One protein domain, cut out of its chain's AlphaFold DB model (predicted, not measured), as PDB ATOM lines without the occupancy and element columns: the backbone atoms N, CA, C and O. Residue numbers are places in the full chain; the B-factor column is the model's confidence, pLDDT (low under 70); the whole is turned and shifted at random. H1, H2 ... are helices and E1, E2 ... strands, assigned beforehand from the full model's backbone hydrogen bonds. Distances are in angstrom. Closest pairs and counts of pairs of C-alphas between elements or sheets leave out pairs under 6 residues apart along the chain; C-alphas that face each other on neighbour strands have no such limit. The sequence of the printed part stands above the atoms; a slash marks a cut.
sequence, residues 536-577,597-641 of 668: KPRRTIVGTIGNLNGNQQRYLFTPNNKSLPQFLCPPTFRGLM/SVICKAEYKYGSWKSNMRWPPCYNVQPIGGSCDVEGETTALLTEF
ATOM      1  N   LYS A 536     183.602 108.563 199.050       82.75
ATOM      2  CA  LYS A 536     182.861 108.897 197.822       82.75
ATOM      3  C   LYS A 536     183.309 110.275 197.311       82.75
ATOM      4  O   LYS A 536     183.277 111.213 198.118       82.75
ATOM      5  N   PRO A 537     183.696 110.406 196.025       89.50
ATOM      6  CA  PRO A 537     184.265 111.634 195.479       89.50
ATOM      7  C   PRO A 537     183.472 112.879 195.880       89.50
ATOM      8  O   PRO A 537     182.238 112.874 195.874       89.50
ATOM      9  N   ARG A 538     184.182 113.940 196.274       91.31
ATOM     10  CA  ARG A 538     183.584 115.175 196.794       91.31
ATOM     11  C   ARG A 538     183.902 116.327 195.851       91.31
ATOM     12  O   ARG A 538     185.067 116.549 195.538       91.31
ATOM     13  N   ARG A 539     182.878 117.072 195.442       92.56
ATOM     14  CA  ARG A 539     183.013 118.325 194.689       92.56
ATOM     15  C   ARG A 539     182.844 119.480 195.668       92.56
ATOM     16  O   ARG A 539     181.832 119.541 196.365       92.56
ATOM     17  N   THR A 540     183.828 120.371 195.736       95.19
ATOM     18  CA  THR A 540     183.637 121.666 196.402       95.19
ATOM     19  C   THR A 540     182.779 122.544 195.497       95.19
ATOM     20  O   THR A 540     182.974 122.548 194.285       95.19
ATOM     21  N   ILE A 541     181.829 123.257 196.089       97.00
ATOM     22  CA  ILE A 541     180.989 124.258 195.433       97.00
ATOM     23  C   ILE A 541     181.026 125.540 196.269       97.00
ATOM     24  O   ILE A 541     181.153 125.481 197.494       97.00
ATOM     25  N   VAL A 542     180.930 126.689 195.610       97.38
ATOM     26  CA  VAL A 542     180.873 128.008 196.251       97.38
ATOM     27  C   VAL A 542     179.622 128.729 195.760       97.38
ATOM     28  O   VAL A 542     179.151 128.460 194.654       97.38
ATOM     29  N   GLY A 543     179.027 129.561 196.607       96.62
ATOM     30  CA  GLY A 543     177.759 130.224 196.330       96.62
ATOM     31  C   GLY A 543     177.157 130.863 197.576       96.62
ATOM     32  O   GLY A 543     177.800 130.933 198.621       96.62
ATOM     33  N   THR A 544     175.913 131.309 197.473       95.69
ATOM     34  CA  THR A 544     175.187 132.000 198.548       95.69
ATOM     35  C   THR A 544     174.075 131.125 199.121       95.69
ATOM     36  O   THR A 544     173.674 130.116 198.532       95.69
ATOM     37  N   ILE A 545     173.572 131.480 200.304       93.44
ATOM     38  CA  ILE A 545     172.518 130.723 200.987       93.44
ATOM     39  C   ILE A 545     171.221 131.528 201.003       93.44
ATOM     40  O   ILE A 545     171.143 132.577 201.628       93.44
ATOM     41  N   GLY A 546     170.185 130.990 200.360       91.19
ATOM     42  CA  GLY A 546     168.820 131.506 200.413       91.19
ATOM     43  C   GLY A 546     167.946 130.723 201.394       91.19
ATOM     44  O   GLY A 546     168.065 129.501 201.535       91.19
ATOM     45  N   ASN A 547     167.025 131.413 202.064       88.06
ATOM     46  CA  ASN A 547     165.996 130.784 202.893       88.06
ATOM     47  C   ASN A 547     164.826 130.308 202.011       88.06
ATOM     48  O   ASN A 547     164.285 131.087 201.229       88.06
ATOM     49  N   LEU A 548     164.401 129.044 202.130       84.69
ATOM     50  CA  LEU A 548     163.245 128.530 201.389       84.69
ATOM     51  C   LEU A 548     161.930 128.947 202.074       84.69
ATOM     52  O   LEU A 548     161.301 128.153 202.773       84.69
ATOM     53  N   ASN A 549     161.527 130.198 201.845       76.69
ATOM     54  CA  ASN A 549     160.236 130.815 202.174       76.69
ATOM     55  C   ASN A 549     159.515 130.270 203.427       76.69
ATOM     56  O   ASN A 549     158.522 129.541 203.350       76.69
ATOM     57  N   GLY A 550     159.938 130.776 204.589       62.97
ATOM     58  CA  GLY A 550     158.975 131.356 205.531       62.97
ATOM     59  C   GLY A 550     158.193 130.409 206.443       62.97
ATOM     60  O   GLY A 550     157.053 130.727 206.760       62.97
ATOM     61  N   ASN A 551     158.766 129.270 206.854       57.97
ATOM     62  CA  ASN A 551     158.407 128.580 208.118       57.97
ATOM     63  C   ASN A 551     159.264 127.336 208.402       57.97
ATOM     64  O   ASN A 551     159.411 126.922 209.549       57.97
ATOM     65  N   GLN A 552     159.804 126.692 207.366       67.25
ATOM     66  CA  GLN A 552     160.652 125.511 207.528       67.25
ATOM     67  C   GLN A 552     162.115 125.950 207.497       67.25
ATOM     68  O   GLN A 552     162.514 126.629 206.560       67.25
ATOM     69  N   GLN A 553     162.912 125.533 208.488       81.25
ATOM     70  CA  GLN A 553     164.359 125.792 208.584       81.25
ATOM     71  C   GLN A 553     165.136 124.994 207.515       81.25
ATOM     72  O   GLN A 553     165.913 124.088 207.813       81.25
ATOM     73  N   ARG A 554     164.847 125.268 206.242       90.12
ATOM     74  CA  ARG A 554     165.438 124.632 205.069       90.12
ATOM     75  C   ARG A 554     166.075 125.718 204.229       90.12
ATOM     76  O   ARG A 554     165.389 126.557 203.657       90.12
ATOM     77  N   TYR A 555     167.390 125.664 204.149       93.31
ATOM     78  CA  TYR A 555     168.168 126.584 203.345       93.31
ATOM     79  C   TYR A 555     168.501 125.933 202.001       93.31
ATOM     80  O   TYR A 555     168.779 124.729 201.937       93.31
ATOM     81  N   LEU A 556     168.445 126.723 200.932       95.12
ATOM     82  CA  LEU A 556     168.962 126.349 199.622       95.12
ATOM     83  C   LEU A 556     170.285 127.072 199.398       95.12
ATOM     84  O   LEU A 556     170.368 128.292 199.493       95.12
ATOM     85  N   PHE A 557     171.311 126.303 199.075       96.19
ATOM     86  CA  PHE A 557     172.591 126.808 198.617       96.19
ATOM     87  C   PHE A 557     172.501 127.023 197.103       96.19
ATOM     88  O   PHE A 557     172.268 126.069 196.354       96.19
ATOM     89  N   THR A 558     172.654 128.265 196.654       96.31
ATOM     90  CA  THR A 558     172.662 128.646 195.237       96.31
ATOM     91  C   THR A 558     174.118 128.799 194.796       96.31
ATOM     92  O   THR A 558     174.773 129.728 195.264       96.31
ATOM     93  N   PRO A 559     174.656 127.897 193.952       97.19
ATOM     94  CA  PRO A 559     176.035 127.999 193.476       97.19
ATOM     95  C   PRO A 559     176.274 129.268 192.657       97.19
ATOM     96  O   PRO A 559     175.365 129.750 191.983       97.19
ATOM     97  N   ASN A 560     177.518 129.747 192.660       95.94
ATOM     98  CA  ASN A 560     177.968 130.828 191.785       95.94
ATOM     99  C   ASN A 560     177.935 130.395 190.303       95.94
ATOM    100  O   ASN A 560     177.359 131.074 189.452       95.94
ATOM    101  N   ASN A 561     178.450 129.196 189.998       95.69
ATOM    102  CA  ASN A 561     178.262 128.563 188.694       95.69
ATOM    103  C   ASN A 561     176.771 128.276 188.402       95.69
ATOM    104  O   ASN A 561     176.197 127.290 188.872       95.69
ATOM    105  N   LYS A 562     176.180 129.112 187.537       96.00
ATOM    106  CA  LYS A 562     174.779 129.060 187.079       96.00
ATOM    107  C   LYS A 562     174.401 127.789 186.296       96.00
ATOM    108  O   LYS A 562     173.212 127.530 186.126       96.00
ATOM    109  N   SER A 563     175.373 126.993 185.843       95.81
ATOM    110  CA  SER A 563     175.150 125.674 185.229       95.81
ATOM    111  C   SER A 563     174.896 124.561 186.259       95.81
ATOM    112  O   SER A 563     174.520 123.447 185.889       95.81
ATOM    113  N   LEU A 564     175.088 124.828 187.557       96.38
ATOM    114  CA  LEU A 564     174.775 123.890 188.635       96.38
ATOM    115  C   LEU A 564     173.371 124.141 189.221       96.38
ATOM    116  O   LEU A 564     172.937 125.285 189.358       96.38
ATOM    117  N   PRO A 565     172.644 123.085 189.634       96.31
ATOM    118  CA  PRO A 565     171.375 123.235 190.334       96.31
ATOM    119  C   PRO A 565     171.579 123.795 191.749       96.31
ATOM    120  O   PRO A 565     172.631 123.621 192.358       96.31
ATOM    121  N   GLN A 566     170.526 124.370 192.333       96.50
ATOM    122  CA  GLN A 566     170.497 124.670 193.770       96.50
ATOM    123  C   GLN A 566     170.595 123.386 194.607       96.50
ATOM    124  O   GLN A 566     169.930 122.388 194.304       96.50
ATOM    125  N   PHE A 567     171.374 123.438 195.686       97.50
ATOM    126  CA  PHE A 567     171.589 122.339 196.624       97.50
ATOM    127  C   PHE A 567     170.779 122.549 197.908       97.50
ATOM    128  O   PHE A 567     170.578 123.671 198.364       97.50
ATOM    129  N   LEU A 568     170.331 121.462 198.532       96.56
ATOM    130  CA  LEU A 568     169.638 121.494 199.818       96.56
ATOM    131  C   LEU A 568     170.652 121.422 200.967       96.56
ATOM    132  O   LEU A 568     171.409 120.451 201.063       96.56
ATOM    133  N   CYS A 569     170.652 122.422 201.850       95.81
ATOM    134  CA  CYS A 569     171.463 122.411 203.069       95.81
ATOM    135  C   CYS A 569     170.965 121.344 204.064       95.81
ATOM    136  O   CYS A 569     169.766 121.041 204.108       95.81
ATOM    137  N   PRO A 570     171.851 120.772 204.901       93.00
ATOM    138  CA  PRO A 570     171.442 119.804 205.911       93.00
ATOM    139  C   PRO A 570     170.584 120.489 206.994       93.00
ATOM    140  O   PRO A 570     170.886 121.622 207.360       93.00
ATOM    141  N   PRO A 571     169.575 119.822 207.595       90.69
ATOM    142  CA  PRO A 571     168.729 120.426 208.638       90.69
ATOM    143  C   PRO A 571     169.478 120.867 209.906       90.69
ATOM    144  O   PRO A 571     168.951 121.628 210.709       90.69
ATOM    145  N   THR A 572     170.702 120.375 210.108       89.62
ATOM    146  CA  THR A 572     171.597 120.801 211.194       89.62
ATOM    147  C   THR A 572     172.259 122.153 210.928       89.62
ATOM    148  O   THR A 572     172.852 122.715 211.843       89.62
ATOM    149  N   PHE A 573     172.184 122.672 209.697       88.31
ATOM    150  CA  PHE A 573     172.617 124.022 209.364       88.31
ATOM    151  C   PHE A 573     171.609 125.024 209.936       88.31
ATOM    152  O   PHE A 573     170.659 125.446 209.275       88.31
ATOM    153  N   ARG A 574     171.818 125.390 211.203       81.94
ATOM    154  CA  ARG A 574     171.301 126.650 211.737       81.94
ATOM    155  C   ARG A 574     172.070 127.749 211.014       81.94
ATOM    156  O   ARG A 574     173.297 127.731 211.046       81.94
ATOM    157  N   GLY A 575     171.356 128.615 210.295       67.12
ATOM    158  CA  GLY A 575     171.979 129.665 209.496       67.12
ATOM    159  C   GLY A 575     172.924 130.495 210.359       67.12
ATOM    160  O   GLY A 575     172.516 130.966 211.415       67.12
ATOM    161  N   LEU A 576     174.167 130.664 209.906       64.88
ATOM    162  CA  LEU A 576     175.239 131.415 210.582       64.88
ATOM    163  C   LEU A 576     174.994 132.944 210.619       64.88
ATOM    164  O   LEU A 576     175.936 133.724 210.588       64.88
ATOM    165  N   MET A 577     173.732 133.376 210.629       61.66
ATOM    166  CA  MET A 577     173.310 134.757 210.371       61.66
ATOM    167  C   MET A 577     172.486 135.388 211.505       61.66
ATOM    168  O   MET A 577     171.973 136.483 211.313       61.66
ATOM    169  N   SER A 597     174.592 138.864 201.323       85.69
ATOM    170  CA  SER A 597     174.507 137.413 201.232       85.69
ATOM    171  C   SER A 597     175.879 136.799 201.504       85.69
ATOM    172  O   SER A 597     176.760 136.837 200.649       85.69
ATOM    173  N   VAL A 598     176.065 136.217 202.692       91.50
ATOM    174  CA  VAL A 598     177.331 135.571 203.074       91.50
ATOM    175  C   VAL A 598     177.685 134.477 202.066       91.50
ATOM    176  O   VAL A 598     176.941 133.508 201.870       91.50
ATOM    177  N   ILE A 599     178.854 134.628 201.448       94.69
ATOM    178  CA  ILE A 599     179.413 133.674 200.500       94.69
ATOM    179  C   ILE A 599     179.871 132.458 201.289       94.69
ATOM    180  O   ILE A 599     180.610 132.563 202.270       94.69
ATOM    181  N   CYS A 600     179.431 131.283 200.864       96.00
ATOM    182  CA  CYS A 600     179.670 130.032 201.555       96.00
ATOM    183  C   CYS A 600     180.315 129.002 200.628       96.00
ATOM    184  O   CYS A 600     179.957 128.841 199.462       96.00
ATOM    185  N   LYS A 601     181.237 128.234 201.199       95.94
ATOM    186  CA  LYS A 601     181.727 126.976 200.654       95.94
ATOM    187  C   LYS A 601     180.792 125.862 201.102       95.94
ATOM    188  O   LYS A 601     180.435 125.794 202.274       95.94
ATOM    189  N   ALA A 602     180.464 124.942 200.209       97.00
ATOM    190  CA  ALA A 602     179.845 123.674 200.562       97.00
ATOM    191  C   ALA A 602     180.485 122.524 199.775       97.00
ATOM    192  O   ALA A 602     181.290 122.717 198.862       97.00
ATOM    193  N   GLU A 603     180.139 121.297 200.142       96.00
ATOM    194  CA  GLU A 603     180.663 120.090 199.518       96.00
ATOM    195  C   GLU A 603     179.526 119.162 199.099       96.00
ATOM    196  O   GLU A 603     178.738 118.688 199.922       96.00
ATOM    197  N   TYR A 604     179.475 118.840 197.812       96.69
ATOM    198  CA  TYR A 604     178.621 117.788 197.279       96.69
ATOM    199  C   TYR A 604     179.352 116.443 197.334       96.69
ATOM    200  O   TYR A 604     180.513 116.338 196.935       96.69
ATOM    201  N   LYS A 605     178.675 115.394 197.812       95.12
ATOM    202  CA  LYS A 605     179.180 114.014 197.769       95.12
ATOM    203  C   LYS A 605     178.575 113.301 196.567       95.12
ATOM    204  O   LYS A 605     177.352 113.215 196.460       95.12
ATOM    205  N   TYR A 606     179.410 112.746 195.700       94.12
ATOM    206  CA  TYR A 606     178.956 112.033 194.515       94.12
ATOM    207  C   TYR A 606     178.003 110.876 194.872       94.12
ATOM    208  O   TYR A 606     178.235 110.131 195.830       94.12
ATOM    209  N   GLY A 607     176.902 110.737 194.125       93.69
ATOM    210  CA  GLY A 607     175.877 109.721 194.385       93.69
ATOM    211  C   GLY A 607     175.117 109.900 195.711       93.69
ATOM    212  O   GLY A 607     174.566 108.930 196.229       93.69
ATOM    213  N   SER A 608     175.118 111.103 196.304       96.38
ATOM    214  CA  SER A 608     174.236 111.450 197.437       96.38
ATOM    215  C   SER A 608     172.871 111.989 196.992       96.38
ATOM    216  O   SER A 608     171.912 111.940 197.765       96.38
ATOM    217  N   TRP A 609     172.754 112.455 195.743       97.50
ATOM    218  CA  TRP A 609     171.490 112.868 195.143       97.50
ATOM    219  C   TRP A 609     170.645 111.636 194.783       97.50
ATOM    220  O   TRP A 609     170.963 110.893 193.857       97.50
ATOM    221  N   LYS A 610     169.570 111.403 195.545       97.06
ATOM    222  CA  LYS A 610     168.632 110.287 195.339       97.06
ATOM    223  C   LYS A 610     167.606 110.581 194.240       97.06
ATOM    224  O   LYS A 610     167.234 111.735 194.032       97.06
ATOM    225  N   SER A 611     167.076 109.526 193.621       96.88
ATOM    226  CA  SER A 611     166.023 109.570 192.589       96.88
ATOM    227  C   SER A 611     164.740 110.296 193.013       96.88
ATOM    228  O   SER A 611     164.079 110.895 192.174       96.88
ATOM    229  N   ASN A 612     164.411 110.319 194.306       96.31
ATOM    230  CA  ASN A 612     163.219 110.979 194.852       96.31
ATOM    231  C   ASN A 612     163.461 112.403 195.404       96.31
ATOM    232  O   ASN A 612     162.574 112.983 196.034       96.31
ATOM    233  N   MET A 613     164.660 112.973 195.234       95.75
ATOM    234  CA  MET A 613     165.009 114.299 195.761       95.75
ATOM    235  C   MET A 613     165.061 115.342 194.642       95.75
ATOM    236  O   MET A 613     165.897 115.248 193.753       95.75
ATOM    237  N   ARG A 614     164.242 116.402 194.709       94.94
ATOM    238  CA  ARG A 614     164.242 117.499 193.710       94.94
ATOM    239  C   ARG A 614     165.606 118.193 193.549       94.94
ATOM    240  O   ARG A 614     165.933 118.627 192.438       94.94
ATOM    241  N   TRP A 615     166.354 118.292 194.647       95.94
ATOM    242  CA  TRP A 615     167.630 118.996 194.779       95.94
ATOM    243  C   TRP A 615     168.706 118.062 195.364       95.94
ATOM    244  O   TRP A 615     168.381 117.282 196.267       95.94
ATOM    245  N   PRO A 616     169.970 118.147 194.912       97.38
ATOM    246  CA  PRO A 616     171.086 117.442 195.540       97.38
ATOM    247  C   PRO A 616     171.326 117.944 196.975       97.38
ATOM    248  O   PRO A 616     171.243 119.148 197.216       97.38
ATOM    249  N   PRO A 617     171.654 117.072 197.944       97.56
ATOM    250  CA  PRO A 617     172.080 117.515 199.267       97.56
ATOM    251  C   PRO A 617     173.525 118.033 199.230       97.56
ATOM    252  O   PRO A 617     174.390 117.429 198.593       97.56
ATOM    253  N   CYS A 618     173.811 119.105 199.965       97.06
ATOM    254  CA  CYS A 618     175.182 119.538 200.250       97.06
ATOM    255  C   CYS A 618     175.568 119.260 201.715       97.06
ATOM    256  O   CYS A 618     174.728 118.985 202.574       97.06
ATOM    257  N   TYR A 619     176.870 119.284 201.988       95.81
ATOM    258  CA  TYR A 619     177.481 118.995 203.284       95.81
ATOM    259  C   TYR A 619     178.575 120.021 203.586       95.81
ATOM    260  O   TYR A 619     179.047 120.694 202.677       95.81
ATOM    261  N   ASN A 620     179.019 120.089 204.848       94.94
ATOM    262  CA  ASN A 620     180.139 120.937 205.280       94.94
ATOM    263  C   ASN A 620     180.023 122.394 204.786       94.94
ATOM    264  O   ASN A 620     180.939 122.923 204.162       94.94
ATOM    265  N   VAL A 621     178.858 123.005 205.016       95.31
ATOM    266  CA  VAL A 621     178.596 124.397 204.640       95.31
ATOM    267  C   VAL A 621     179.353 125.313 205.605       95.31
ATOM    268  O   VAL A 621     179.128 125.242 206.813       95.31
ATOM    269  N   GLN A 622     180.266 126.129 205.082       94.81
ATOM    270  CA  GLN A 622     181.154 127.023 205.832       94.81
ATOM    271  C   GLN A 622     181.134 128.420 205.194       94.81
ATOM    272  O   GLN A 622     181.228 128.500 203.968       94.81
ATOM    273  N   PRO A 623     181.048 129.516 205.967       94.56
ATOM    274  CA  PRO A 623     181.183 130.862 205.419       94.56
ATOM    275  C   PRO A 623     182.626 131.104 204.949       94.56
ATOM    276  O   PRO A 623     183.574 130.569 205.528       94.56
ATOM    277  N   ILE A 624     182.783 131.904 203.895       94.06
ATOM    278  CA  ILE A 624     184.077 132.360 203.367       94.06
ATOM    279  C   ILE A 624     184.271 133.851 203.668       94.06
ATOM    280  O   ILE A 624     185.329 134.221 204.168       94.06
ATOM    281  N   GLY A 625     183.250 134.666 203.389       92.12
ATOM    282  CA  GLY A 625     183.229 136.121 203.568       92.12
ATOM    283  C   GLY A 625     181.836 136.689 203.267       92.12
ATOM    284  O   GLY A 625     180.918 135.934 202.929       92.12
ATOM    285  N   GLY A 626     181.657 138.001 203.412       90.50
ATOM    286  CA  GLY A 626     180.423 138.680 202.995       90.50
ATOM    287  C   GLY A 626     180.322 138.800 201.471       90.50
ATOM    288  O   GLY A 626     181.333 138.732 200.778       90.50
ATOM    289  N   SER A 627     179.118 139.012 200.935       84.88
ATOM    290  CA  SER A 627     178.989 139.594 199.590       84.88
ATOM    291  C   SER A 627     179.656 140.968 199.572       84.88
ATOM    292  O   SER A 627     179.540 141.697 200.558       84.88
ATOM    293  N   CYS A 628     180.302 141.329 198.462       86.62
ATOM    294  CA  CYS A 628     181.055 142.583 198.302       86.62
ATOM    295  C   CYS A 628     182.349 142.694 199.142       86.62
ATOM    296  O   CYS A 628     183.066 143.683 199.015       86.62
ATOM    297  N   ASP A 629     182.706 141.684 199.946       92.19
ATOM    298  CA  ASP A 629     184.041 141.583 200.543       92.19
ATOM    299  C   ASP A 629     185.031 141.026 199.508       92.19
ATOM    300  O   ASP A 629     184.941 139.867 199.096       92.19
ATOM    301  N   VAL A 630     186.006 141.846 199.111       94.31
ATOM    302  CA  VAL A 630     187.031 141.493 198.117       94.31
ATOM    303  C   VAL A 630     187.855 140.272 198.548       94.31
ATOM    304  O   VAL A 630     188.215 139.455 197.693       94.31
ATOM    305  N   GLU A 631     188.133 140.084 199.846       93.12
ATOM    306  CA  GLU A 631     188.842 138.886 200.325       93.12
ATOM    307  C   GLU A 631     187.961 137.633 200.224       93.12
ATOM    308  O   GLU A 631     188.436 136.565 199.807       93.12
ATOM    309  N   GLY A 632     186.677 137.770 200.565       92.44
ATOM    310  CA  GLY A 632     185.640 136.751 200.429       92.44
ATOM    311  C   GLY A 632     185.461 136.282 198.985       92.44
ATOM    312  O   GLY A 632     185.632 135.091 198.710       92.44
ATOM    313  N   GLU A 633     185.203 137.210 198.062       94.44
ATOM    314  CA  GLU A 633     185.025 136.957 196.623       94.44
ATOM    315  C   GLU A 633     186.289 136.353 195.985       94.44
ATOM    316  O   GLU A 633     186.231 135.345 195.277       94.44
ATOM    317  N   THR A 634     187.475 136.886 196.303       94.69
ATOM    318  CA  THR A 634     188.743 136.324 195.800       94.69
ATOM    319  C   THR A 634     188.954 134.895 196.309       94.69
ATOM    320  O   THR A 634     189.326 133.998 195.548       94.69
ATOM    321  N   THR A 635     188.681 134.637 197.593       94.25
ATOM    322  CA  THR A 635     188.795 133.289 198.174       94.25
ATOM    323  C   THR A 635     187.752 132.330 197.588       94.25
ATOM    324  O   THR A 635     188.049 131.143 197.400       94.25
ATOM    325  N   ALA A 636     186.556 132.828 197.272       94.69
ATOM    326  CA  ALA A 636     185.489 132.093 196.609       94.69
ATOM    327  C   ALA A 636     185.903 131.645 195.201       94.69
ATOM    328  O   ALA A 636     185.896 130.442 194.930       94.69
ATOM    329  N   LEU A 637     186.374 132.572 194.360       95.06
ATOM    330  CA  LEU A 637     186.863 132.291 193.006       95.06
ATOM    331  C   LEU A 637     188.014 131.273 193.010       95.06
ATOM    332  O   LEU A 637     187.951 130.260 192.311       95.06
ATOM    333  N   LEU A 638     189.039 131.479 193.847       94.38
ATOM    334  CA  LEU A 638     190.159 130.534 193.970       94.38
ATOM    335  C   LEU A 638     189.677 129.128 194.370       94.38
ATOM    336  O   LEU A 638     190.146 128.123 193.834       94.38
ATOM    337  N   THR A 639     188.701 129.051 195.279       92.88
ATOM    338  CA  THR A 639     188.110 127.785 195.731       92.88
ATOM    339  C   THR A 639     187.282 127.101 194.636       92.88
ATOM    340  O   THR A 639     187.347 125.877 194.516       92.88
ATOM    341  N   GLU A 640     186.524 127.860 193.842       92.62
ATOM    342  CA  GLU A 640     185.668 127.354 192.761       92.62
ATOM    343  C   GLU A 640     186.484 126.767 191.600       92.62
ATOM    344  O   GLU A 640     186.205 125.654 191.152       92.62
ATOM    345  N   PHE A 641     187.559 127.445 191.184       91.56
ATOM    346  CA  PHE A 641     188.468 126.958 190.138       91.56
ATOM    347  C   PHE A 641     189.490 125.914 190.628       91.56
ATOM    348  O   PHE A 641     190.348 125.475 189.862       91.56
TER     349      PHE A 641
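Overview. This is residues 536 to 577 and 597 to 641 of the 668 residues of the protein "Hypothetical protein" of Ditylum brightwellii (UniProt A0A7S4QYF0). What shape? A strongly twisted, curled antiparallel sheet, E2 E1 E3 E4, has H1 packed on one face. Which parts? The printed part has 87 residues, under half in named elements: E1, E2, E3, E4, then H1. It is mixed, two-layered and compact, with radius of gyration of the C-alphas 12.6 A and spans 39, 32 and 21 A.

Along the chain. Where are the strands? E1, residues 538 to 547, begins at (183.584, 115.175, 196.794) and spans 24.3 A. E2 holds residues 555 to 559, E3 599 to 605, E4 618 to 625. Where is H1? It holds residues 630 to 640, ending at (185.668, 127.354, 192.761).

Arrangement. Which strands pair? For instance, E1 and E3 have N 541 and O 602 within hydrogen-bond range, 2.9 A. And H1? It runs along the strands, its height over the sheet 8.2 A. Its every O i to N i+4 pair is within hydrogen-bond range.

Size, cuts and confidence. Any cut? Residues 578 to 596 are not printed; C-alphas 577 and 597 are 9.6 A apart. Long links? E3 to E4 is long. Low confidence? Residues 550 to 552 and 575 to 577 have pLDDT under 70.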